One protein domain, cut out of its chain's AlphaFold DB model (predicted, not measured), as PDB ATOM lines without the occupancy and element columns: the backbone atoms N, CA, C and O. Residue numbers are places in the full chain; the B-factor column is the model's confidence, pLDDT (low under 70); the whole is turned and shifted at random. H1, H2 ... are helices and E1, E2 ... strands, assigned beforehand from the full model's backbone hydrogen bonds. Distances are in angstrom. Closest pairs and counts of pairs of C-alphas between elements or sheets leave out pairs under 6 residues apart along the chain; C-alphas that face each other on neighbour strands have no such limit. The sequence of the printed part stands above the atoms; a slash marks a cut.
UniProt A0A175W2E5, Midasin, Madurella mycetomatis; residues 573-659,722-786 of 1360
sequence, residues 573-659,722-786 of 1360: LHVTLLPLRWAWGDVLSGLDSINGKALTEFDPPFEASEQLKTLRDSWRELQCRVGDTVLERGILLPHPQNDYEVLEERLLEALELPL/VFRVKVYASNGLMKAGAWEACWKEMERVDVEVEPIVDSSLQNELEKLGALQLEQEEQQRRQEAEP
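Overview. This is residues 573 to 659 and 722 to 786 of the 1360 residues of the protein "Midasin" of Madurella mycetomatis (UniProt A0A175W2E5). A long, two-part shape: at one end a strongly twisted sheet of four strands curls round helix H5, with H6 packed on one end of H5, and at the other end the long helix H7 meets the small helices H1 and H2. H3 reaches from the sheet to the beginning of H7, and residues 779 to 786 of H7 stick out free. The printed part has 152 residues, with seven named helices and four named strands in the order E1 H1 H2 H3 H4 E2 H5 E3 H6 E4 H7; the mixed sheet runs E2 E1 E4 E3, and the class is mixed, helices and strands. The whole is loose, with a radius of gyration of the C-alphas of 19.4 A, and a rod of 63 by 30 by 25 A.

Along the chain. E1, residues 573 to 577, begins with C-alpha 573 at (21.708, 54.714, -11.407). H1 is residues 585 to 589, H2 591 to 594, and H3 610 to 625, 22.6 A long. H4, residues 628 to 633, precedes E2, 635 to 638, and H5, 644 to 654, 15.4 A long. After the cut come E3, residues 723 to 729, 19.8 A; H6, 736 to 742; and E4, 748 to 755, 23.1 A, beginning with C-alpha 748 at (26.601, 54.218, -8.790). H7, residues 759 to 786, spans 41.5 A and ends with C-alpha 786 at (57.363, 10.536, -26.293).

Arrangement. E1 and E2 are antiparallel, with N 575 and O 635 2.8 A apart, within hydrogen-bond range. E1 and E4 are parallel, with N 751 and O 576 at 2.8 A. E4 and E3 are antiparallel, with N 726 and O 752 at 2.9 A. H5 is on one face of this sheet, an arrangement of two layers, helix and sheet; its closest C-alphas to E3 are those of Glu 648 and Val 725, 6.3 A. H5 and H6 touch, about perpendicular at 82 degrees, closest at C-alphas 644 and 736, 5.1 A. H4 only grazes the sheet with residues 630 to 633, and H3 with residues 615 to 622. H3, with residues 611 to 612 alone, only just touches H7, with 3 pairs of C-alphas within 8 A, closest at 612 and 761, 6.5 A; their lines are about perpendicular at 83 degrees. H7 touches H1, closest at C-alphas 587 and 769, 5.8 A, with its residues 765 to 772 alone. H7 touches H2 with its residues 768 to 772 alone, closest at C-alphas 591 and 768, 7.5 A. H5 and H7 are apart. Every O i to N i+4 pair is within hydrogen-bond range in H1, H3, H4, H5 and H6, and 23 of 24 in H7; H2 is too short for such a pair, and its 1 pair of O i to N i+3 is within range.

Size, cuts and confidence. The two C-alphas farthest apart, those of Lys 744 and Pro 786, are 65.4 A apart. Residues 660 to 721 are not printed; C-alphas 659 and 722 across the cut are 7.2 A apart. The link from H2 to H3, residues 595 to 609, is long. The mean pLDDT of the printed part is 88.3; residues 598 to 603 and 786 are under 70.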
ATOM      1  N   LEU A 573      20.685  55.507 -12.067       94.30
ATOM      2  CA  LEU A 573      21.708  54.714 -11.407       94.30
ATOM      3  C   LEU A 573      22.691  54.251 -12.485       94.30
ATOM      4  O   LEU A 573      22.271  53.646 -13.476       94.30
ATOM      5  N   HIS A 574      23.978  54.534 -12.306       95.62
ATOM      6  CA  HIS A 574      25.024  53.962 -13.152       95.62
ATOM      7  C   HIS A 574      25.420  52.593 -12.597       95.62
ATOM      8  O   HIS A 574      25.899  52.493 -11.470       95.62
ATOM      9  N   VAL A 575      25.181  51.546 -13.379       96.18
ATOM     10  CA  VAL A 575      25.536  50.166 -13.045       96.18
ATOM     11  C   VAL A 575      26.777  49.780 -13.836       96.18
ATOM     12  O   VAL A 575      26.698  49.584 -15.049       96.18
ATOM     13  N   THR A 576      27.923  49.678 -13.176       96.15
ATOM     14  CA  THR A 576      29.158  49.150 -13.766       96.15
ATOM     15  C   THR A 576      29.153  47.628 -13.664       96.15
ATOM     16  O   THR A 576      29.046  47.074 -12.574       96.15
ATOM     17  N   LEU A 577      29.222  46.928 -14.800       96.10
ATOM     18  CA  LEU A 577      29.266  45.466 -14.801       96.10
ATOM     19  C   LEU A 577      30.697  44.983 -14.570       96.10
ATOM     20  O   LEU A 577      31.624  45.383 -15.276       96.10
ATOM     21  N   LEU A 578      30.866  44.113 -13.579       94.11
ATOM     22  CA  LEU A 578      32.136  43.460 -13.295       94.11
ATOM     23  C   LEU A 578      32.444  42.412 -14.386       94.11
ATOM     24  O   LEU A 578      31.516  41.780 -14.899       94.11
ATOM     25  N   PRO A 579      33.725  42.197 -14.755       92.39
ATOM     26  CA  PRO A 579      34.096  41.202 -15.759       92.39
ATOM     27  C   PRO A 579      33.582  39.803 -15.401       92.39
ATOM     28  O   PRO A 579      33.718  39.379 -14.253       92.39
ATOM     29  N   LEU A 580      33.047  39.078 -16.389       91.27
ATOM     30  CA  LEU A 580      32.413  37.762 -16.223       91.27
ATOM     31  C   LEU A 580      33.413  36.666 -15.789       91.27
ATOM     32  O   LEU A 580      33.872  35.863 -16.596       91.27
ATOM     33  N   ARG A 581      33.757  36.622 -14.497       85.19
ATOM     34  CA  ARG A 581      34.743  35.702 -13.890       85.19
ATOM     35  C   ARG A 581      34.101  34.499 -13.191       85.19
ATOM     36  O   ARG A 581      34.580  34.030 -12.159       85.19
ATOM     37  N   TRP A 582      32.996  34.007 -13.739       91.01
ATOM     38  CA  TRP A 582      32.258  32.883 -13.173       91.01
ATOM     39  C   TRP A 582      33.072  31.585 -13.284       91.01
ATOM     40  O   TRP A 582      33.424  31.158 -14.381       91.01
ATOM     41  N   ALA A 583      33.364  30.951 -12.145       89.15
ATOM     42  CA  ALA A 583      34.343  29.860 -12.039       89.15
ATOM     43  C   ALA A 583      34.012  28.591 -12.854       89.15
ATOM     44  O   ALA A 583      34.894  27.769 -13.085       89.15
ATOM     45  N   TRP A 584      32.761  28.439 -13.295       92.41
ATOM     46  CA  TRP A 584      32.305  27.333 -14.141       92.41
ATOM     47  C   TRP A 584      32.275  27.672 -15.639       92.41
ATOM     48  O   TRP A 584      31.990  26.794 -16.449       92.41
ATOM     49  N   GLY A 585      32.585  28.913 -16.029       91.68
ATOM     50  CA  GLY A 585      32.499  29.370 -17.417       91.68
ATOM     51  C   GLY A 585      33.478  28.667 -18.360       91.68
ATOM     52  O   GLY A 585      33.078  28.227 -19.438       91.68
ATOM     53  N   ASP A 586      34.733  28.495 -17.939       90.23
ATOM     54  CA  ASP A 586      35.740  27.728 -18.689       90.23
ATOM     55  C   ASP A 586      35.357  26.238 -18.748       90.23
ATOM     56  O   ASP A 586      35.425  25.603 -19.801       90.23
ATOM     57  N   VAL A 587      34.851  25.709 -17.628       92.97
ATOM     58  CA  VAL A 587      34.438  24.307 -17.478       92.97
ATOM     59  C   VAL A 587      33.276  23.967 -18.420       92.97
ATOM     60  O   VAL A 587      33.348  22.997 -19.172       92.97
ATOM     61  N   LEU A 588      32.241  24.807 -18.486       92.52
ATOM     62  CA  LEU A 588      31.141  24.655 -19.447       92.52
ATOM     63  C   LEU A 588      31.565  24.905 -20.899       92.52
ATOM     64  O   LEU A 588      30.993  24.303 -21.805       92.52
ATOM     65  N   SER A 589      32.583  25.735 -21.140       88.16
ATOM     66  CA  SER A 589      33.130  25.943 -22.490       88.16
ATOM     67  C   SER A 589      33.825  24.686 -23.031       88.16
ATOM     68  O   SER A 589      33.802  24.445 -24.235       88.16
ATOM     69  N   GLY A 590      34.384  23.849 -22.150       85.54
ATOM     70  CA  GLY A 590      34.931  22.532 -22.490       85.54
ATOM     71  C   GLY A 590      33.911  21.382 -22.526       85.54
ATOM     72  O   GLY A 590      34.311  20.244 -22.774       85.54
ATOM     73  N   LEU A 591      32.611  21.625 -22.288       89.70
ATOM     74  CA  LEU A 591      31.577  20.573 -22.261       89.70
ATOM     75  C   LEU A 591      31.525  19.783 -23.575       89.70
ATOM     76  O   LEU A 591      31.533  18.551 -23.573       89.70
ATOM     77  N   ASP A 592      31.551  20.507 -24.694       85.54
ATOM     78  CA  ASP A 592      31.458  19.961 -26.051       85.54
ATOM     79  C   ASP A 592      32.674  19.060 -26.399       85.54
ATOM     80  O   ASP A 592      32.617  18.251 -27.322       85.54
ATOM     81  N   SER A 593      33.771  19.146 -25.627       83.43
ATOM     82  CA  SER A 593      34.982  18.324 -25.791       83.43
ATOM     83  C   SER A 593      34.969  17.003 -25.008       83.43
ATOM     84  O   SER A 593      35.784  16.132 -25.330       83.43
ATOM     85  N   ILE A 594      34.072  16.835 -24.025       84.13
ATOM     86  CA  ILE A 594      33.955  15.636 -23.165       84.13
ATOM     87  C   ILE A 594      32.617  14.907 -23.336       84.13
ATOM     88  O   ILE A 594      32.577  13.688 -23.183       84.13
ATOM     89  N   ASN A 595      31.534  15.614 -23.669       83.92
ATOM     90  CA  ASN A 595      30.212  15.011 -23.828       83.92
ATOM     91  C   ASN A 595      30.233  13.830 -24.824       83.92
ATOM     92  O   ASN A 595      30.708  13.965 -25.952       83.92
ATOM     93  N   GLY A 596      29.733  12.668 -24.396       76.27
ATOM     94  CA  GLY A 596      29.742  11.415 -25.158       76.27
ATOM     95  C   GLY A 596      31.071  10.644 -25.159       76.27
ATOM     96  O   GLY A 596      31.137   9.573 -25.756       76.27
ATOM     97  N   LYS A 597      32.128  11.134 -24.494       74.85
ATOM     98  CA  LYS A 597      33.424  10.439 -24.391       74.85
ATOM     99  C   LYS A 597      33.578   9.754 -23.034       74.85
ATOM    100  O   LYS A 597      33.222  10.310 -21.997       74.85
ATOM    101  N   ALA A 598      34.155   8.557 -23.050       67.16
ATOM    102  CA  ALA A 598      34.666   7.877 -21.864       67.16
ATOM    103  C   ALA A 598      36.168   8.182 -21.714       67.16
ATOM    104  O   ALA A 598      36.901   8.134 -22.703       67.16
ATOM    105  N   LEU A 599      36.633   8.503 -20.499       65.49
ATOM    106  CA  LEU A 599      38.068   8.727 -20.232       65.49
ATOM    107  C   LEU A 599      38.851   7.429 -19.984       65.49
ATOM    108  O   LEU A 599      40.081   7.439 -20.024       65.49
ATOM    109  N   THR A 600      38.154   6.319 -19.732       66.56
ATOM    110  CA  THR A 600      38.725   4.971 -19.628       66.56
ATOM    111  C   THR A 600      37.779   3.961 -20.282       66.56
ATOM    112  O   THR A 600      36.593   4.235 -20.438       66.56
ATOM    113  N   GLU A 601      38.274   2.771 -20.628       67.81
ATOM    114  CA  GLU A 601      37.448   1.667 -21.161       67.81
ATOM    115  C   GLU A 601      36.433   1.099 -20.142       67.81
ATOM    116  O   GLU A 601      35.618   0.250 -20.499       67.81
ATOM    117  N   PHE A 602      36.490   1.527 -18.873       65.88
ATOM    118  CA  PHE A 602      35.684   0.991 -17.769       65.88
ATOM    119  C   PHE A 602      34.673   1.991 -17.196       65.88
ATOM    120  O   PHE A 602      33.766   1.581 -16.470       65.88
ATOM    121  N   ASP A 603      34.816   3.280 -17.504       68.89
ATOM    122  CA  ASP A 603      33.889   4.324 -17.072       68.89
ATOM    123  C   ASP A 603      32.829   4.577 -18.157       68.89
ATOM    124  O   ASP A 603      33.172   4.664 -19.338       68.89
ATOM    125  N   PRO A 604      31.539   4.730 -17.800       75.94
ATOM    126  CA  PRO A 604      30.524   5.123 -18.770       75.94
ATOM    127  C   PRO A 604      30.847   6.518 -19.340       75.94
ATOM    128  O   PRO A 604      31.377   7.366 -18.609       75.94
ATOM    129  N   PRO A 605      30.517   6.789 -20.618       79.57
ATOM    130  CA  PRO A 605      30.750   8.097 -21.219       79.57
ATOM    131  C   PRO A 605      30.051   9.199 -20.415       79.57
ATOM    132  O   PRO A 605      28.981   8.991 -19.837       79.57
ATOM    133  N   PHE A 606      30.646  10.393 -20.367       84.35
ATOM    134  CA  PHE A 606      29.970  11.524 -19.738       84.35
ATOM    135  C   PHE A 606      28.843  12.015 -20.649       84.35
ATOM    136  O   PHE A 606      29.085  12.697 -21.642       84.35
ATOM    137  N   GLU A 607      27.608  11.682 -20.298       87.13
ATOM    138  CA  GLU A 607      26.412  12.246 -20.916       87.13
ATOM    139  C   GLU A 607      26.001  13.515 -20.160       87.13
ATOM    140  O   GLU A 607      25.732  13.485 -18.959       87.13
ATOM    141  N   ALA A 608      25.983  14.650 -20.859       88.03
ATOM    142  CA  ALA A 608      25.540  15.921 -20.303       88.03
ATOM    143  C   ALA A 608      24.014  15.937 -20.126       88.03
ATOM    144  O   ALA A 608      23.277  15.720 -21.097       88.03
ATOM    145  N   SER A 609      23.529  16.266 -18.924       90.41
ATOM    146  CA  SER A 609      22.095  16.466 -18.694       90.41
ATOM    147  C   SER A 609      21.545  17.616 -19.544       90.41
ATOM    148  O   SER A 609      22.271  18.485 -20.035       90.41
ATOM    149  N   GLU A 610      20.231  17.635 -19.737       89.46
ATOM    150  CA  GLU A 610      19.556  18.737 -20.429       89.46
ATOM    151  C   GLU A 610      19.662  20.042 -19.642       89.46
ATOM    152  O   GLU A 610      19.932  21.091 -20.223       89.46
ATOM    153  N   GLN A 611      19.597  19.963 -18.310       86.54
ATOM    154  CA  GLN A 611      19.840  21.098 -17.423       86.54
ATOM    155  C   GLN A 611      21.247  21.691 -17.641       86.54
ATOM    156  O   GLN A 611      21.391  22.910 -17.709       86.54
ATOM    157  N   LEU A 612      22.280  20.854 -17.813       91.97
ATOM    158  CA  LEU A 612      23.659  21.302 -18.046       91.97
ATOM    159  C   LEU A 612      23.840  21.951 -19.431       91.97
ATOM    160  O   LEU A 612      24.598  22.915 -19.566       91.97
ATOM    161  N   LYS A 613      23.109  21.477 -20.450       90.90
ATOM    162  CA  LYS A 613      23.046  22.103 -21.786       90.90
ATOM    163  C   LYS A 613      22.367  23.478 -21.709       90.90
ATOM    164  O   LYS A 613      22.958  24.467 -22.134       90.90
ATOM    165  N   THR A 614      21.204  23.571 -21.061       90.29
ATOM    166  CA  THR A 614      20.505  24.846 -20.804       90.29
ATOM    167  C   THR A 614      21.379  25.824 -20.012       90.29
ATOM    168  O   THR A 614      21.417  27.015 -20.321       90.29
ATOM    169  N   LEU A 615      22.153  25.333 -19.037       90.99
ATOM    170  CA  LEU A 615      23.100  26.149 -18.278       90.99
ATOM    171  C   LEU A 615      24.229  26.697 -19.170       90.99
ATOM    172  O   LEU A 615      24.483  27.903 -19.135       90.99
ATOM    173  N   ARG A 616      24.856  25.856 -20.012       92.67
ATOM    174  CA  ARG A 616      25.840  26.285 -21.031       92.67
ATOM    175  C   ARG A 616      25.256  27.380 -21.926       92.67
ATOM    176  O   ARG A 616      25.931  28.370 -22.204       92.67
ATOM    177  N   ASP A 617      24.011  27.223 -22.356       91.58
ATOM    178  CA  ASP A 617      23.387  28.127 -23.319       91.58
ATOM    179  C   ASP A 617      22.973  29.460 -22.667       91.58
ATOM    180  O   ASP A 617      23.204  30.519 -23.251       91.58
ATOM    181  N   SER A 618      22.533  29.447 -21.403       89.28
ATOM    182  CA  SER A 618      22.333  30.671 -20.601       89.28
ATOM    183  C   SER A 618      23.637  31.442 -20.340       89.28
ATOM    184  O   SER A 618      23.654  32.674 -20.341       89.28
ATOM    185  N   TRP A 619      24.759  30.732 -20.169       94.00
ATOM    186  CA  TRP A 619      26.086  31.334 -20.041       94.00
ATOM    187  C   TRP A 619      26.546  31.972 -21.358       94.00
ATOM    188  O   TRP A 619      27.023  33.108 -21.348       94.00
ATOM    189  N   ARG A 620      26.322  31.301 -22.498       91.49
ATOM    190  CA  ARG A 620      26.558  31.878 -23.834       91.49
ATOM    191  C   ARG A 620      25.690  33.123 -24.073       91.49
ATOM    192  O   ARG A 620      26.202  34.112 -24.589       91.49
ATOM    193  N   GLU A 621      24.418  33.133 -23.663       91.66
ATOM    194  CA  GLU A 621      23.559  34.324 -23.781       91.66
ATOM    195  C   GLU A 621      24.086  35.502 -22.941       91.66
ATOM    196  O   GLU A 621      24.180  36.627 -23.442       91.66
ATOM    197  N   LEU A 622      24.505  35.244 -21.695       93.84
ATOM    198  CA  LEU A 622      25.114  36.253 -20.825       93.84
ATOM    199  C   LEU A 622      26.385  36.854 -21.445       93.84
ATOM    200  O   LEU A 622      26.535  38.075 -21.451       93.84
ATOM    201  N   GLN A 623      27.263  36.022 -22.018       92.65
ATOM    202  CA  GLN A 623      28.453  36.474 -22.749       92.65
ATOM    203  C   GLN A 623      28.097  37.322 -23.982       92.65
ATOM    204  O   GLN A 623      28.710  38.364 -24.206       92.65
ATOM    205  N   CYS A 624      27.088  36.921 -24.763       90.91
ATOM    206  CA  CYS A 624      26.644  37.659 -25.951       90.91
ATOM    207  C   CYS A 624      26.041  39.036 -25.625       90.91
ATOM    208  O   CYS A 624      26.188  39.969 -26.416       90.91
ATOM    209  N   ARG A 625      25.360  39.183 -24.480       92.26
ATOM    210  CA  ARG A 625      24.737  40.450 -24.052       92.26
ATOM    211  C   ARG A 625      25.693  41.361 -23.282       92.26
ATOM    212  O   ARG A 625      25.660  42.576 -23.468       92.26
ATOM    213  N   VAL A 626      26.566  40.800 -22.446       92.75
ATOM    214  CA  VAL A 626      27.577  41.538 -21.665       92.75
ATOM    215  C   VAL A 626      28.897  41.596 -22.447       92.75
ATOM    216  O   VAL A 626      29.953  41.171 -21.988       92.75
ATOM    217  N   GLY A 627      28.826  42.131 -23.668       87.02
ATOM    218  CA  GLY A 627      30.009  42.382 -24.494       87.02
ATOM    219  C   GLY A 627      30.870  43.535 -23.961       87.02
ATOM    220  O   GLY A 627      30.408  44.368 -23.174       87.02
ATOM    221  N   ASP A 628      32.112  43.627 -24.449       88.67
ATOM    222  CA  ASP A 628      33.130  44.600 -24.012       88.67
ATOM    223  C   ASP A 628      32.599  46.036 -23.888       88.67
ATOM    224  O   ASP A 628      32.883  46.740 -22.921       88.67
ATOM    225  N   THR A 629      31.765  46.474 -24.836       90.51
ATOM    226  CA  THR A 629      31.229  47.841 -24.863       90.51
ATOM    227  C   THR A 629      30.309  48.166 -23.684       90.51
ATOM    228  O   THR A 629      30.212  49.345 -23.323       90.51
ATOM    229  N   VAL A 630      29.671  47.150 -23.089       93.64
ATOM    230  CA  VAL A 630      28.811  47.234 -21.897       93.64
ATOM    231  C   VAL A 630      29.655  47.156 -20.625       93.64
ATOM    232  O   VAL A 630      29.413  47.929 -19.700       93.64
ATOM    233  N   LEU A 631      30.688  46.307 -20.598       93.46
ATOM    234  CA  LEU A 631      31.669  46.245 -19.505       93.46
ATOM    235  C   LEU A 631      32.439  47.573 -19.352       93.46
ATOM    236  O   LEU A 631      32.575  48.088 -18.246       93.46
ATOM    237  N   GLU A 632      32.877  48.184 -20.458       91.97
ATOM    238  CA  GLU A 632      33.584  49.477 -20.466       91.97
ATOM    239  C   GLU A 632      32.727  50.664 -19.997       91.97
ATOM    240  O   GLU A 632      33.246  51.616 -19.410       91.97
ATOM    241  N   ARG A 633      31.431  50.674 -20.340       93.78
ATOM    242  CA  ARG A 633      30.547  51.844 -20.153       93.78
ATOM    243  C   ARG A 633      29.633  51.722 -18.941       93.78
ATOM    244  O   ARG A 633      29.243  52.746 -18.380       93.78
ATOM    245  N   GLY A 634      29.275  50.503 -18.553       94.65
ATOM    246  CA  GLY A 634      28.140  50.238 -17.680       94.65
ATOM    247  C   GLY A 634      26.792  50.594 -18.320       94.65
ATOM    248  O   GLY A 634      26.698  51.074 -19.452       94.65
ATOM    249  N   ILE A 635      25.727  50.372 -17.555       95.47
ATOM    250  CA  ILE A 635      24.328  50.574 -17.941       95.47
ATOM    251  C   ILE A 635      23.746  51.738 -17.128       95.47
ATOM    252  O   ILE A 635      24.053  51.907 -15.949       95.47
ATOM    253  N   LEU A 636      22.889  52.560 -17.745       95.56
ATOM    254  CA  LEU A 636      22.174  53.646 -17.067       95.56
ATOM    255  C   LEU A 636      20.713  53.251 -16.829       95.56
ATOM    256  O   LEU A 636      19.871  53.386 -17.718       95.56
ATOM    257  N   LEU A 637      20.403  52.784 -15.619       93.92
ATOM    258  CA  LEU A 637      19.047  52.381 -15.240       93.92
ATOM    259  C   LEU A 637      18.272  53.552 -14.613       93.92
ATOM    260  O   LEU A 637      18.845  54.331 -13.852       93.92
ATOM    261  N   PRO A 638      16.947  53.669 -14.822       90.73
ATOM    262  CA  PRO A 638      16.107  54.514 -13.976       90.73
ATOM    263  C   PRO A 638      16.222  54.066 -12.514       90.73
ATOM    264  O   PRO A 638      16.135  52.867 -12.237       90.73
ATOM    265  N   HIS A 639      16.373  55.000 -11.570       92.46
ATOM    266  CA  HIS A 639      16.686  54.648 -10.180       92.46
ATOM    267  C   HIS A 639      15.626  53.712  -9.527       92.46
ATOM    268  O   HIS A 639      14.426  54.022  -9.595       92.46
ATOM    269  N   PRO A 640      16.012  52.586  -8.883       89.43
ATOM    270  CA  PRO A 640      15.070  51.608  -8.301       89.43
ATOM    271  C   PRO A 640      14.277  52.109  -7.084       89.43
ATOM    272  O   PRO A 640      13.168  51.643  -6.843       89.43
ATOM    273  N   GLN A 641      14.816  53.092  -6.354       89.43
ATOM    274  CA  GLN A 641      14.393  53.457  -4.986       89.43
ATOM    275  C   GLN A 641      14.712  52.309  -4.015       89.43
ATOM    276  O   GLN A 641      15.761  51.705  -4.189       89.43
ATOM    277  N   ASN A 642      13.895  52.011  -3.000       87.84
ATOM    278  CA  ASN A 642      14.207  50.965  -2.013       87.84
ATOM    279  C   ASN A 642      14.014  49.521  -2.513       87.84
ATOM    280  O   ASN A 642      14.520  48.606  -1.872       87.84
ATOM    281  N   ASP A 643      13.316  49.288  -3.629       85.46
ATOM    282  CA  ASP A 643      13.076  47.926  -4.128       85.46
ATOM    283  C   ASP A 643      14.326  47.354  -4.823       85.46
ATOM    284  O   ASP A 643      14.636  47.702  -5.965       85.46
ATOM    285  N   TYR A 644      15.018  46.438  -4.141       89.46
ATOM    286  CA  TYR A 644      16.159  45.688  -4.676       89.46
ATOM    287  C   TYR A 644      15.765  44.829  -5.885       89.46
ATOM    288  O   TYR A 644      16.469  44.807  -6.887       89.46
ATOM    289  N   GLU A 645      14.597  44.186  -5.860       84.45
ATOM    290  CA  GLU A 645      14.134  43.398  -7.011       84.45
ATOM    291  C   GLU A 645      13.882  44.251  -8.259       84.45
ATOM    292  O   GLU A 645      14.052  43.773  -9.373       84.45
ATOM    293  N   VAL A 646      13.534  45.530  -8.100       86.46
ATOM    294  CA  VAL A 646      13.359  46.448  -9.237       86.46
ATOM    295  C   VAL A 646      14.713  46.901  -9.807       86.46
ATOM    296  O   VAL A 646      14.765  47.346 -10.953       86.46
ATOM    297  N   LEU A 647      15.813  46.760  -9.055       91.22
ATOM    298  CA  LEU A 647      17.172  46.855  -9.597       91.22
ATOM    299  C   LEU A 647      17.498  45.618 -10.441       91.22
ATOM    300  O   LEU A 647      17.888  45.770 -11.595       91.22
ATOM    301  N   GLU A 648      17.273  44.414  -9.902       89.89
ATOM    302  CA  GLU A 648      17.508  43.157 -10.628       89.89
ATOM    303  C   GLU A 648      16.680  43.066 -11.920       89.89
ATOM    304  O   GLU A 648      17.233  42.816 -12.989       89.89
ATOM    305  N   GLU A 649      15.367  43.315 -11.840       85.09
ATOM    306  CA  GLU A 649      14.456  43.254 -12.986       85.09
ATOM    307  C   GLU A 649      14.860  44.248 -14.077       85.09
ATOM    308  O   GLU A 649      14.912  43.877 -15.245       85.09
ATOM    309  N   ARG A 650      15.195  45.496 -13.718       88.43
ATOM    310  CA  ARG A 650      15.619  46.507 -14.702       88.43
ATOM    311  C   ARG A 650      16.984  46.208 -15.305       88.43
ATOM    312  O   ARG A 650      17.205  46.577 -16.453       88.43
ATOM    313  N   LEU A 651      17.892  45.586 -14.555       93.99
ATOM    314  CA  LEU A 651      19.200  45.208 -15.076       93.99
ATOM    315  C   LEU A 651      19.084  44.059 -16.078       93.99
ATOM    316  O   LEU A 651      19.645  44.149 -17.166       93.99
ATOM    317  N   LEU A 652      18.330  43.014 -15.735       91.67
ATOM    318  CA  LEU A 652      18.110  41.872 -16.621       91.67
ATOM    319  C   LEU A 652      17.266  42.278 -17.844       91.67
ATOM    320  O   LEU A 652      17.611  41.898 -18.955       91.67
ATOM    321  N   GLU A 653      16.268  43.159 -17.683       88.52
ATOM    322  CA  GLU A 653      15.533  43.783 -18.799       88.52
ATOM    323  C   GLU A 653      16.444  44.631 -19.708       88.52
ATOM    324  O   GLU A 653      16.306  44.570 -20.927       88.52
ATOM    325  N   ALA A 654      17.401  45.385 -19.154       92.46
ATOM    326  CA  ALA A 654      18.357  46.185 -19.934       92.46
ATOM    327  C   ALA A 654      19.481  45.362 -20.591       92.46
ATOM    328  O   ALA A 654      20.130  45.854 -21.513       92.46
ATOM    329  N   LEU A 655      19.704  44.129 -20.128       93.65
ATOM    330  CA  LEU A 655      20.546  43.115 -20.768       93.65
ATOM    331  C   LEU A 655      19.735  42.156 -21.662       93.65
ATOM    332  O   LEU A 655      20.295  41.195 -22.179       93.65
ATOM    333  N   GLU A 656      18.426  42.394 -21.824       90.23
ATOM    334  CA  GLU A 656      17.473  41.541 -22.556       90.23
ATOM    335  C   GLU A 656      17.422  40.068 -22.079       90.23
ATOM    336  O   GLU A 656      16.897  39.204 -22.781       90.23
ATOM    337  N   LEU A 657      17.962  39.762 -20.892       90.08
ATOM    338  CA  LEU A 657      18.140  38.397 -20.389       90.08
ATOM    339  C   LEU A 657      16.831  37.786 -19.849       90.08
ATOM    340  O   LEU A 657      16.025  38.505 -19.246       90.08
ATOM    341  N   PRO A 658      16.648  36.454 -19.968       78.17
ATOM    342  CA  PRO A 658      15.557  35.688 -19.367       78.17
ATOM    343  C   PRO A 658      15.213  36.079 -17.921       78.17
ATOM    344  O   PRO A 658      15.941  35.805 -16.963       78.17
ATOM    345  N   LEU A 659      14.041  36.705 -17.779       73.19
ATOM    346  CA  LEU A 659      13.513  37.250 -16.533       73.19
ATOM    347  C   LEU A 659      12.005  36.983 -16.431       73.19
ATOM    348  O   LEU A 659      11.191  37.698 -17.025       73.19
ATOM    349  N   VAL A 722      16.800  32.680 -14.121       78.21
ATOM    350  CA  VAL A 722      18.016  32.015 -14.638       78.21
ATOM    351  C   VAL A 722      19.309  32.654 -14.110       78.21
ATOM    352  O   VAL A 722      20.314  31.973 -13.946       78.21
ATOM    353  N   PHE A 723      19.288  33.956 -13.799       89.89
ATOM    354  CA  PHE A 723      20.487  34.722 -13.438       89.89
ATOM    355  C   PHE A 723      20.443  35.276 -12.011       89.89
ATOM    356  O   PHE A 723      19.455  35.873 -11.578       89.89
ATOM    357  N   ARG A 724      21.557  35.132 -11.291       86.60
ATOM    358  CA  ARG A 724      21.838  35.748  -9.995       86.60
ATOM    359  C   ARG A 724      22.490  37.111 -10.219       86.60
ATOM    360  O   ARG A 724      23.446  37.222 -10.980       86.60
ATOM    361  N   VAL A 725      21.996  38.127  -9.514       91.13
ATOM    362  CA  VAL A 725      22.531  39.494  -9.545       91.13
ATOM    363  C   VAL A 725      23.113  39.826  -8.171       91.13
ATOM    364  O   VAL A 725      22.408  39.788  -7.159       91.13
ATOM    365  N   LYS A 726      24.407  40.146  -8.131       92.36
ATOM    366  CA  LYS A 726      25.154  40.540  -6.931       92.36
ATOM    367  C   LYS A 726      25.501  42.026  -7.023       92.36
ATOM    368  O   LYS A 726      26.332  42.408  -7.841       92.36
ATOM    369  N   VAL A 727      24.876  42.860  -6.194       94.45
ATOM    370  CA  VAL A 727      25.123  44.313  -6.173       94.45
ATOM    371  C   VAL A 727      26.207  44.656  -5.156       94.45
ATOM    372  O   VAL A 727      26.122  44.247  -4.001       94.45
ATOM    373  N   TYR A 728      27.205  45.434  -5.563       95.01
ATOM    374  CA  TYR A 728      28.336  45.875  -4.755       95.01
ATOM    375  C   TYR A 728      28.400  47.406  -4.669       95.01
ATOM    376  O   TYR A 728      28.034  48.132  -5.596       95.01
ATOM    377  N   ALA A 729      28.920  47.891  -3.547       89.03
ATOM    378  CA  ALA A 729      29.361  49.271  -3.358       89.03
ATOM    379  C   ALA A 729      30.638  49.283  -2.496       89.03
ATOM    380  O   ALA A 729      31.170  48.225  -2.156       89.03
ATOM    381  N   SER A 730      31.097  50.464  -2.063       80.20
ATOM    382  CA  SER A 730      32.287  50.648  -1.203       80.20
ATOM    383  C   SER A 730      32.307  49.798   0.076       80.20
ATOM    384  O   SER A 730      33.359  49.603   0.675       80.20
ATOM    385  N   ASN A 731      31.141  49.313   0.511       76.21
ATOM    386  CA  ASN A 731      30.957  48.549   1.744       76.21
ATOM    387  C   ASN A 731      30.800  47.033   1.481       76.21
ATOM    388  O   ASN A 731      30.431  46.290   2.391       76.21
ATOM    389  N   GLY A 732      31.052  46.568   0.251       88.45
ATOM    390  CA  GLY A 732      30.907  45.172  -0.166       88.45
ATOM    391  C   GLY A 732      29.532  44.834  -0.754       88.45
ATOM    392  O   GLY A 732      28.852  45.693  -1.318       88.45
ATOM    393  N   LEU A 733      29.143  43.556  -0.653       91.37
ATOM    394  CA  LEU A 733      27.916  43.005  -1.241       91.37
ATOM    395  C   LEU A 733      26.656  43.527  -0.526       91.37
ATOM    396  O   LEU A 733      26.393  43.208   0.636       91.37
ATOM    397  N   MET A 734      25.831  44.276  -1.250       89.63
ATOM    398  CA  MET A 734      24.575  44.841  -0.778       89.63
ATOM    399  C   MET A 734      23.405  43.876  -1.000       89.63
ATOM    400  O   MET A 734      22.890  43.745  -2.107       89.63
ATOM    401  N   LYS A 735      22.922  43.249   0.078       88.51
ATOM    402  CA  LYS A 735      21.612  42.570   0.092       88.51
ATOM    403  C   LYS A 735      20.460  43.589   0.131       88.51
ATOM    404  O   LYS A 735      20.667  44.752   0.477       88.51
ATOM    405  N   ALA A 736      19.231  43.132  -0.126       88.21
ATOM    406  CA  ALA A 736      18.033  43.979  -0.202       88.21
ATOM    407  C   ALA A 736      17.850  44.960   0.978       88.21
ATOM    408  O   ALA A 736      17.603  46.140   0.745       88.21
ATOM    409  N   GLY A 737      18.052  44.524   2.228       87.55
ATOM    410  CA  GLY A 737      17.956  45.407   3.402       87.55
ATOM    411  C   GLY A 737      19.054  46.482   3.489       87.55
ATOM    412  O   GLY A 737      18.802  47.585   3.970       87.55
ATOM    413  N   ALA A 738      20.258  46.208   2.973       92.10
ATOM    414  CA  ALA A 738      21.324  47.209   2.874       92.10
ATOM    415  C   ALA A 738      21.007  48.241   1.778       92.10
ATOM    416  O   ALA A 738      21.166  49.442   1.988       92.10
ATOM    417  N   TRP A 739      20.480  47.776   0.642       92.89
ATOM    418  CA  TRP A 739      19.980  48.637  -0.429       92.89
ATOM    419  C   TRP A 739      18.824  49.536   0.048       92.89
ATOM    420  O   TRP A 739      18.887  50.752  -0.132       92.89
ATOM    421  N   GLU A 740      17.822  48.997   0.752       89.76
ATOM    422  CA  GLU A 740      16.728  49.793   1.333       89.76
ATOM    423  C   GLU A 740      17.227  50.882   2.308       89.76
ATOM    424  O   GLU A 740      16.661  51.982   2.349       89.76
ATOM    425  N   ALA A 741      18.315  50.626   3.040       91.19
ATOM    426  CA  ALA A 741      18.908  51.608   3.940       91.19
ATOM    427  C   ALA A 741      19.563  52.793   3.197       91.19
ATOM    428  O   ALA A 741      19.286  53.945   3.548       91.19
ATOM    429  N   CYS A 742      20.401  52.542   2.177       90.64
ATOM    430  CA  CYS A 742      21.282  53.570   1.592       90.64
ATOM    431  C   CYS A 742      20.983  54.005   0.143       90.64
ATOM    432  O   CYS A 742      21.641  54.927  -0.336       90.64
ATOM    433  N   TRP A 743      19.980  53.443  -0.551       91.51
ATOM    434  CA  TRP A 743      19.669  53.747  -1.969       91.51
ATOM    435  C   TRP A 743      19.595  55.238  -2.342       91.51
ATOM    436  O   TRP A 743      19.761  55.592  -3.501       91.51
ATOM    437  N   LYS A 744      19.305  56.128  -1.387       90.61
ATOM    438  CA  LYS A 744      19.192  57.584  -1.607       90.61
ATOM    439  C   LYS A 744      20.525  58.257  -1.937       90.61
ATOM    440  O   LYS A 744      20.513  59.372  -2.446       90.61
ATOM    441  N   GLU A 745      21.631  57.605  -1.596       88.83
ATOM    442  CA  GLU A 745      23.004  58.092  -1.758       88.83
ATOM    443  C   GLU A 745      23.741  57.335  -2.881       88.83
ATOM    444  O   GLU A 745      24.837  57.723  -3.279       88.83
ATOM    445  N   MET A 746      23.135  56.271  -3.423       88.31
ATOM    446  CA  MET A 746      23.720  55.422  -4.464       88.31
ATOM    447  C   MET A 746      23.430  55.984  -5.861       88.31
ATOM    448  O   MET A 746      22.424  55.661  -6.485       88.31
ATOM    449  N   GLU A 747      24.334  56.814  -6.383       91.29
ATOM    450  CA  GLU A 747      24.330  57.204  -7.806       91.29
ATOM    451  C   GLU A 747      25.026  56.162  -8.705       91.29
ATOM    452  O   GLU A 747      24.809  56.138  -9.920       91.29
ATOM    453  N   ARG A 748      25.854  55.289  -8.112       93.22
ATOM    454  CA  ARG A 748      26.601  54.218  -8.790       93.22
ATOM    455  C   ARG A 748      26.598  52.931  -7.970       93.22
ATOM    456  O   ARG A 748      26.628  53.010  -6.744       93.22
ATOM    457  N   VAL A 749      26.622  51.784  -8.645       94.75
ATOM    458  CA  VAL A 749      26.889  50.456  -8.061       94.75
ATOM    459  C   VAL A 749      27.669  49.591  -9.048       94.75
ATOM    460  O   VAL A 749      27.404  49.636 -10.249       94.75
ATOM    461  N   ASP A 750      28.581  48.771  -8.533       95.99
ATOM    462  CA  ASP A 750      29.220  47.701  -9.299       95.99
ATOM    463  C   ASP A 750      28.361  46.435  -9.200       95.99
ATOM    464  O   ASP A 750      27.771  46.165  -8.154       95.99
ATOM    465  N   VAL A 751      28.236  45.651 -10.270       95.81
ATOM    466  CA  VAL A 751      27.361  44.468 -10.286       95.81
ATOM    467  C   VAL A 751      28.013  43.289 -10.998       95.81
ATOM    468  O   VAL A 751      28.500  43.412 -12.118       95.81
ATOM    469  N   GLU A 752      27.964  42.122 -10.359       94.55
ATOM    470  CA  GLU A 752      28.291  40.829 -10.966       94.55
ATOM    471  C   GLU A 752      26.988  40.090 -11.315       94.55
ATOM    472  O   GLU A 752      26.042  40.059 -10.517       94.55
ATOM    473  N   VAL A 753      26.936  39.508 -12.515       93.56
ATOM    474  CA  VAL A 753      25.817  38.687 -13.000       93.56
ATOM    475  C   VAL A 753      26.353  37.295 -13.318       93.56
ATOM    476  O   VAL A 753      27.381  37.161 -13.979       93.56
ATOM    477  N   GLU A 754      25.668  36.263 -12.838       91.14
ATOM    478  CA  GLU A 754      26.053  34.856 -13.002       91.14
ATOM    479  C   GLU A 754      24.814  34.010 -13.315       91.14
ATOM    480  O   GLU A 754      23.735  34.326 -12.807       91.14
ATOM    481  N   PRO A 755      24.934  32.894 -14.050       90.06
ATOM    482  CA  PRO A 755      23.904  31.862 -14.051       90.06
ATOM    483  C   PRO A 755      23.667  31.297 -12.639       90.06
ATOM    484  O   PRO A 755      24.591  31.173 -11.824       90.06
ATOM    485  N   ILE A 756      22.415  30.954 -12.341       85.71
ATOM    486  CA  ILE A 756      22.040  30.186 -11.151       85.71
ATOM    487  C   ILE A 756      22.395  28.713 -11.386       85.71
ATOM    488  O   ILE A 756      22.318  28.208 -12.500       85.71
ATOM    489  N   VAL A 757      22.846  28.049 -10.322       86.64
ATOM    490  CA  VAL A 757      23.287  26.651 -10.332       86.64
ATOM    491  C   VAL A 757      22.620  25.965  -9.154       86.64
ATOM    492  O   VAL A 757      22.883  26.331  -8.007       86.64
ATOM    493  N   ASP A 758      21.764  24.992  -9.447       77.81
ATOM    494  CA  ASP A 758      21.149  24.131  -8.440       77.81
ATOM    495  C   ASP A 758      22.136  23.061  -7.956       77.81
ATOM    496  O   ASP A 758      23.155  22.788  -8.593       77.81
ATOM    497  N   SER A 759      21.850  22.422  -6.821       79.67
ATOM    498  CA  SER A 759      22.765  21.433  -6.234       79.67
ATOM    499  C   SER A 759      22.980  20.200  -7.124       79.67
ATOM    500  O   SER A 759      24.070  19.633  -7.104       79.67
ATOM    501  N   SER A 760      22.004  19.807  -7.951       81.18
ATOM    502  CA  SER A 760      22.179  18.793  -9.005       81.18
ATOM    503  C   SER A 760      23.252  19.221 -10.012       81.18
ATOM    504  O   SER A 760      24.265  18.540 -10.177       81.18
ATOM    505  N   LEU A 761      23.072  20.403 -10.604       88.34
ATOM    506  CA  LEU A 761      23.986  20.998 -11.577       88.34
ATOM    507  C   LEU A 761      25.384  21.234 -11.008       88.34
ATOM    508  O   LEU A 761      26.364  21.023 -11.716       88.34
ATOM    509  N   GLN A 762      25.508  21.613  -9.733       87.59
ATOM    510  CA  GLN A 762      26.815  21.754  -9.093       87.59
ATOM    511  C   GLN A 762      27.571  20.415  -9.053       87.59
ATOM    512  O   GLN A 762      28.753  20.385  -9.388       87.59
ATOM    513  N   ASN A 763      26.904  19.304  -8.716       88.74
ATOM    514  CA  ASN A 763      27.534  17.979  -8.732       88.74
ATOM    515  C   ASN A 763      27.959  17.555 -10.154       88.74
ATOM    516  O   ASN A 763      29.021  16.955 -10.329       88.74
ATOM    517  N   GLU A 764      27.166  17.883 -11.180       91.59
ATOM    518  CA  GLU A 764      27.531  17.621 -12.582       91.59
ATOM    519  C   GLU A 764      28.709  18.481 -13.060       91.59
ATOM    520  O   GLU A 764      29.593  17.971 -13.749       91.59
ATOM    521  N   LEU A 765      28.766  19.753 -12.660       93.39
ATOM    522  CA  LEU A 765      29.879  20.664 -12.943       93.39
ATOM    523  C   LEU A 765      31.171  20.239 -12.239       93.39
ATOM    524  O   LEU A 765      32.236  20.253 -12.854       93.39
ATOM    525  N   GLU A 766      31.087  19.812 -10.977       92.93
ATOM    526  CA  GLU A 766      32.223  19.256 -10.236       92.93
ATOM    527  C   GLU A 766      32.728  17.957 -10.883       92.93
ATOM    528  O   GLU A 766      33.939  17.788 -11.053       92.93
ATOM    529  N   LYS A 767      31.822  17.082 -11.349       91.45
ATOM    530  CA  LYS A 767      32.174  15.893 -12.142       91.45
ATOM    531  C   LYS A 767      32.835  16.272 -13.473       91.45
ATOM    532  O   LYS A 767      33.880  15.715 -13.795       91.45
ATOM    533  N   LEU A 768      32.280  17.221 -14.234       92.29
ATOM    534  CA  LEU A 768      32.854  17.660 -15.512       92.29
ATOM    535  C   LEU A 768      34.242  18.288 -15.320       92.29
ATOM    536  O   LEU A 768      35.171  17.945 -16.045       92.29
ATOM    537  N   GLY A 769      34.408  19.157 -14.321       92.96
ATOM    538  CA  GLY A 769      35.691  19.784 -13.999       92.96
ATOM    539  C   GLY A 769      36.756  18.774 -13.558       92.96
ATOM    540  O   GLY A 769      37.922  18.913 -13.925       92.96
ATOM    541  N   ALA A 770      36.366  17.716 -12.836       92.34
ATOM    542  CA  ALA A 770      37.262  16.606 -12.515       92.34
ATOM    543  C   ALA A 770      37.683  15.820 -13.772       92.34
ATOM    544  O   ALA A 770      38.867  15.531 -13.935       92.34
ATOM    545  N   LEU A 771      36.745  15.539 -14.684       90.87
ATOM    546  CA  LEU A 771      37.028  14.871 -15.960       90.87
ATOM    547  C   LEU A 771      37.915  15.728 -16.880       90.87
ATOM    548  O   LEU A 771      38.812  15.197 -17.523       90.87
ATOM    549  N   GLN A 772      37.734  17.051 -16.912       90.59
ATOM    550  CA  GLN A 772      38.614  17.960 -17.659       90.59
ATOM    551  C   GLN A 772      40.023  18.010 -17.074       90.59
ATOM    552  O   GLN A 772      40.994  17.963 -17.825       90.59
ATOM    553  N   LEU A 773      40.151  18.054 -15.746       91.41
ATOM    554  CA  LEU A 773      41.452  18.009 -15.084       91.41
ATOM    555  C   LEU A 773      42.164  16.669 -15.325       91.41
ATOM    556  O   LEU A 773      43.375  16.656 -15.543       91.41
ATOM    557  N   GLU A 774      41.430  15.551 -15.331       89.72
ATOM    558  CA  GLU A 774      41.992  14.260 -15.726       89.72
ATOM    559  C   GLU A 774      42.373  14.240 -17.212       89.72
ATOM    560  O   GLU A 774      43.473  13.800 -17.529       89.72
ATOM    561  N   GLN A 775      41.538  14.753 -18.118       87.67
ATOM    562  CA  GLN A 775      41.861  14.839 -19.544       87.67
ATOM    563  C   GLN A 775      43.125  15.683 -19.787       87.67
ATOM    564  O   GLN A 775      43.981  15.283 -20.573       87.67
ATOM    565  N   GLU A 776      43.288  16.804 -19.078       89.89
ATOM    566  CA  GLU A 776      44.490  17.643 -19.146       89.89
ATOM    567  C   GLU A 776      45.716  16.922 -18.555       89.89
ATOM    568  O   GLU A 776      46.803  16.982 -19.131       89.89
ATOM    569  N   GLU A 777      45.570  16.174 -17.451       90.54
ATOM    570  CA  GLU A 777      46.678  15.374 -16.913       90.54
ATOM    571  C   GLU A 777      47.033  14.195 -17.832       90.54
ATOM    572  O   GLU A 777      48.214  13.901 -18.021       90.54
ATOM    573  N   GLN A 778      46.048  13.539 -18.450       88.52
ATOM    574  CA  GLN A 778      46.257  12.494 -19.451       88.52
ATOM    575  C   GLN A 778      46.958  13.065 -20.691       88.52
ATOM    576  O   GLN A 778      47.954  12.489 -21.125       88.52
ATOM    577  N   GLN A 779      46.531  14.221 -21.212       88.80
ATOM    578  CA  GLN A 779      47.193  14.908 -22.327       88.80
ATOM    579  C   GLN A 779      48.637  15.288 -21.969       88.80
ATOM    580  O   GLN A 779      49.560  14.995 -22.724       88.80
ATOM    581  N   ARG A 780      48.864  15.844 -20.775       91.57
ATOM    582  CA  ARG A 780      50.196  16.191 -20.254       91.57
ATOM    583  C   ARG A 780      51.094  14.961 -20.055       91.57
ATOM    584  O   ARG A 780      52.302  15.036 -20.274       91.57
ATOM    585  N   ARG A 781      50.529  13.812 -19.659       89.05
ATOM    586  CA  ARG A 781      51.237  12.518 -19.600       89.05
ATOM    587  C   ARG A 781      51.570  12.004 -21.005       89.05
ATOM    588  O   ARG A 781      52.700  11.574 -21.218       89.05
ATOM    589  N   GLN A 782      50.641  12.104 -21.957       86.43
ATOM    590  CA  GLN A 782      50.841  11.723 -23.362       86.43
ATOM    591  C   GLN A 782      51.841  12.635 -24.094       86.43
ATOM    592  O   GLN A 782      52.550  12.154 -24.968       86.43
ATOM    593  N   GLU A 783      51.957  13.914 -23.725       87.90
ATOM    594  CA  GLU A 783      52.994  14.826 -24.237       87.90
ATOM    595  C   GLU A 783      54.376  14.527 -23.622       87.90
ATOM    596  O   GLU A 783      55.400  14.653 -24.294       87.90
ATOM    597  N   ALA A 784      54.424  14.058 -22.368       87.10
ATOM    598  CA  ALA A 784      55.664  13.685 -21.683       87.10
ATOM    599  C   ALA A 784      56.186  12.269 -22.025       87.10
ATOM    600  O   ALA A 784      57.386  12.007 -21.919       87.10
ATOM    601  N   GLU A 785      55.322  11.332 -22.425       74.35
ATOM    602  CA  GLU A 785      55.717   9.962 -22.785       74.35
ATOM    603  C   GLU A 785      56.598   9.824 -24.056       74.35
ATOM    604  O   GLU A 785      57.522   9.001 -24.020       74.35
ATOM    605  N   PRO A 786      56.452  10.609 -25.147       64.88
ATOM    606  CA  PRO A 786      57.363  10.536 -26.293       64.88
ATOM    607  C   PRO A 786      58.800  10.994 -25.990       64.88
ATOM    608  O   PRO A 786      59.706  10.595 -26.714       64.88
TER     609      PRO A 786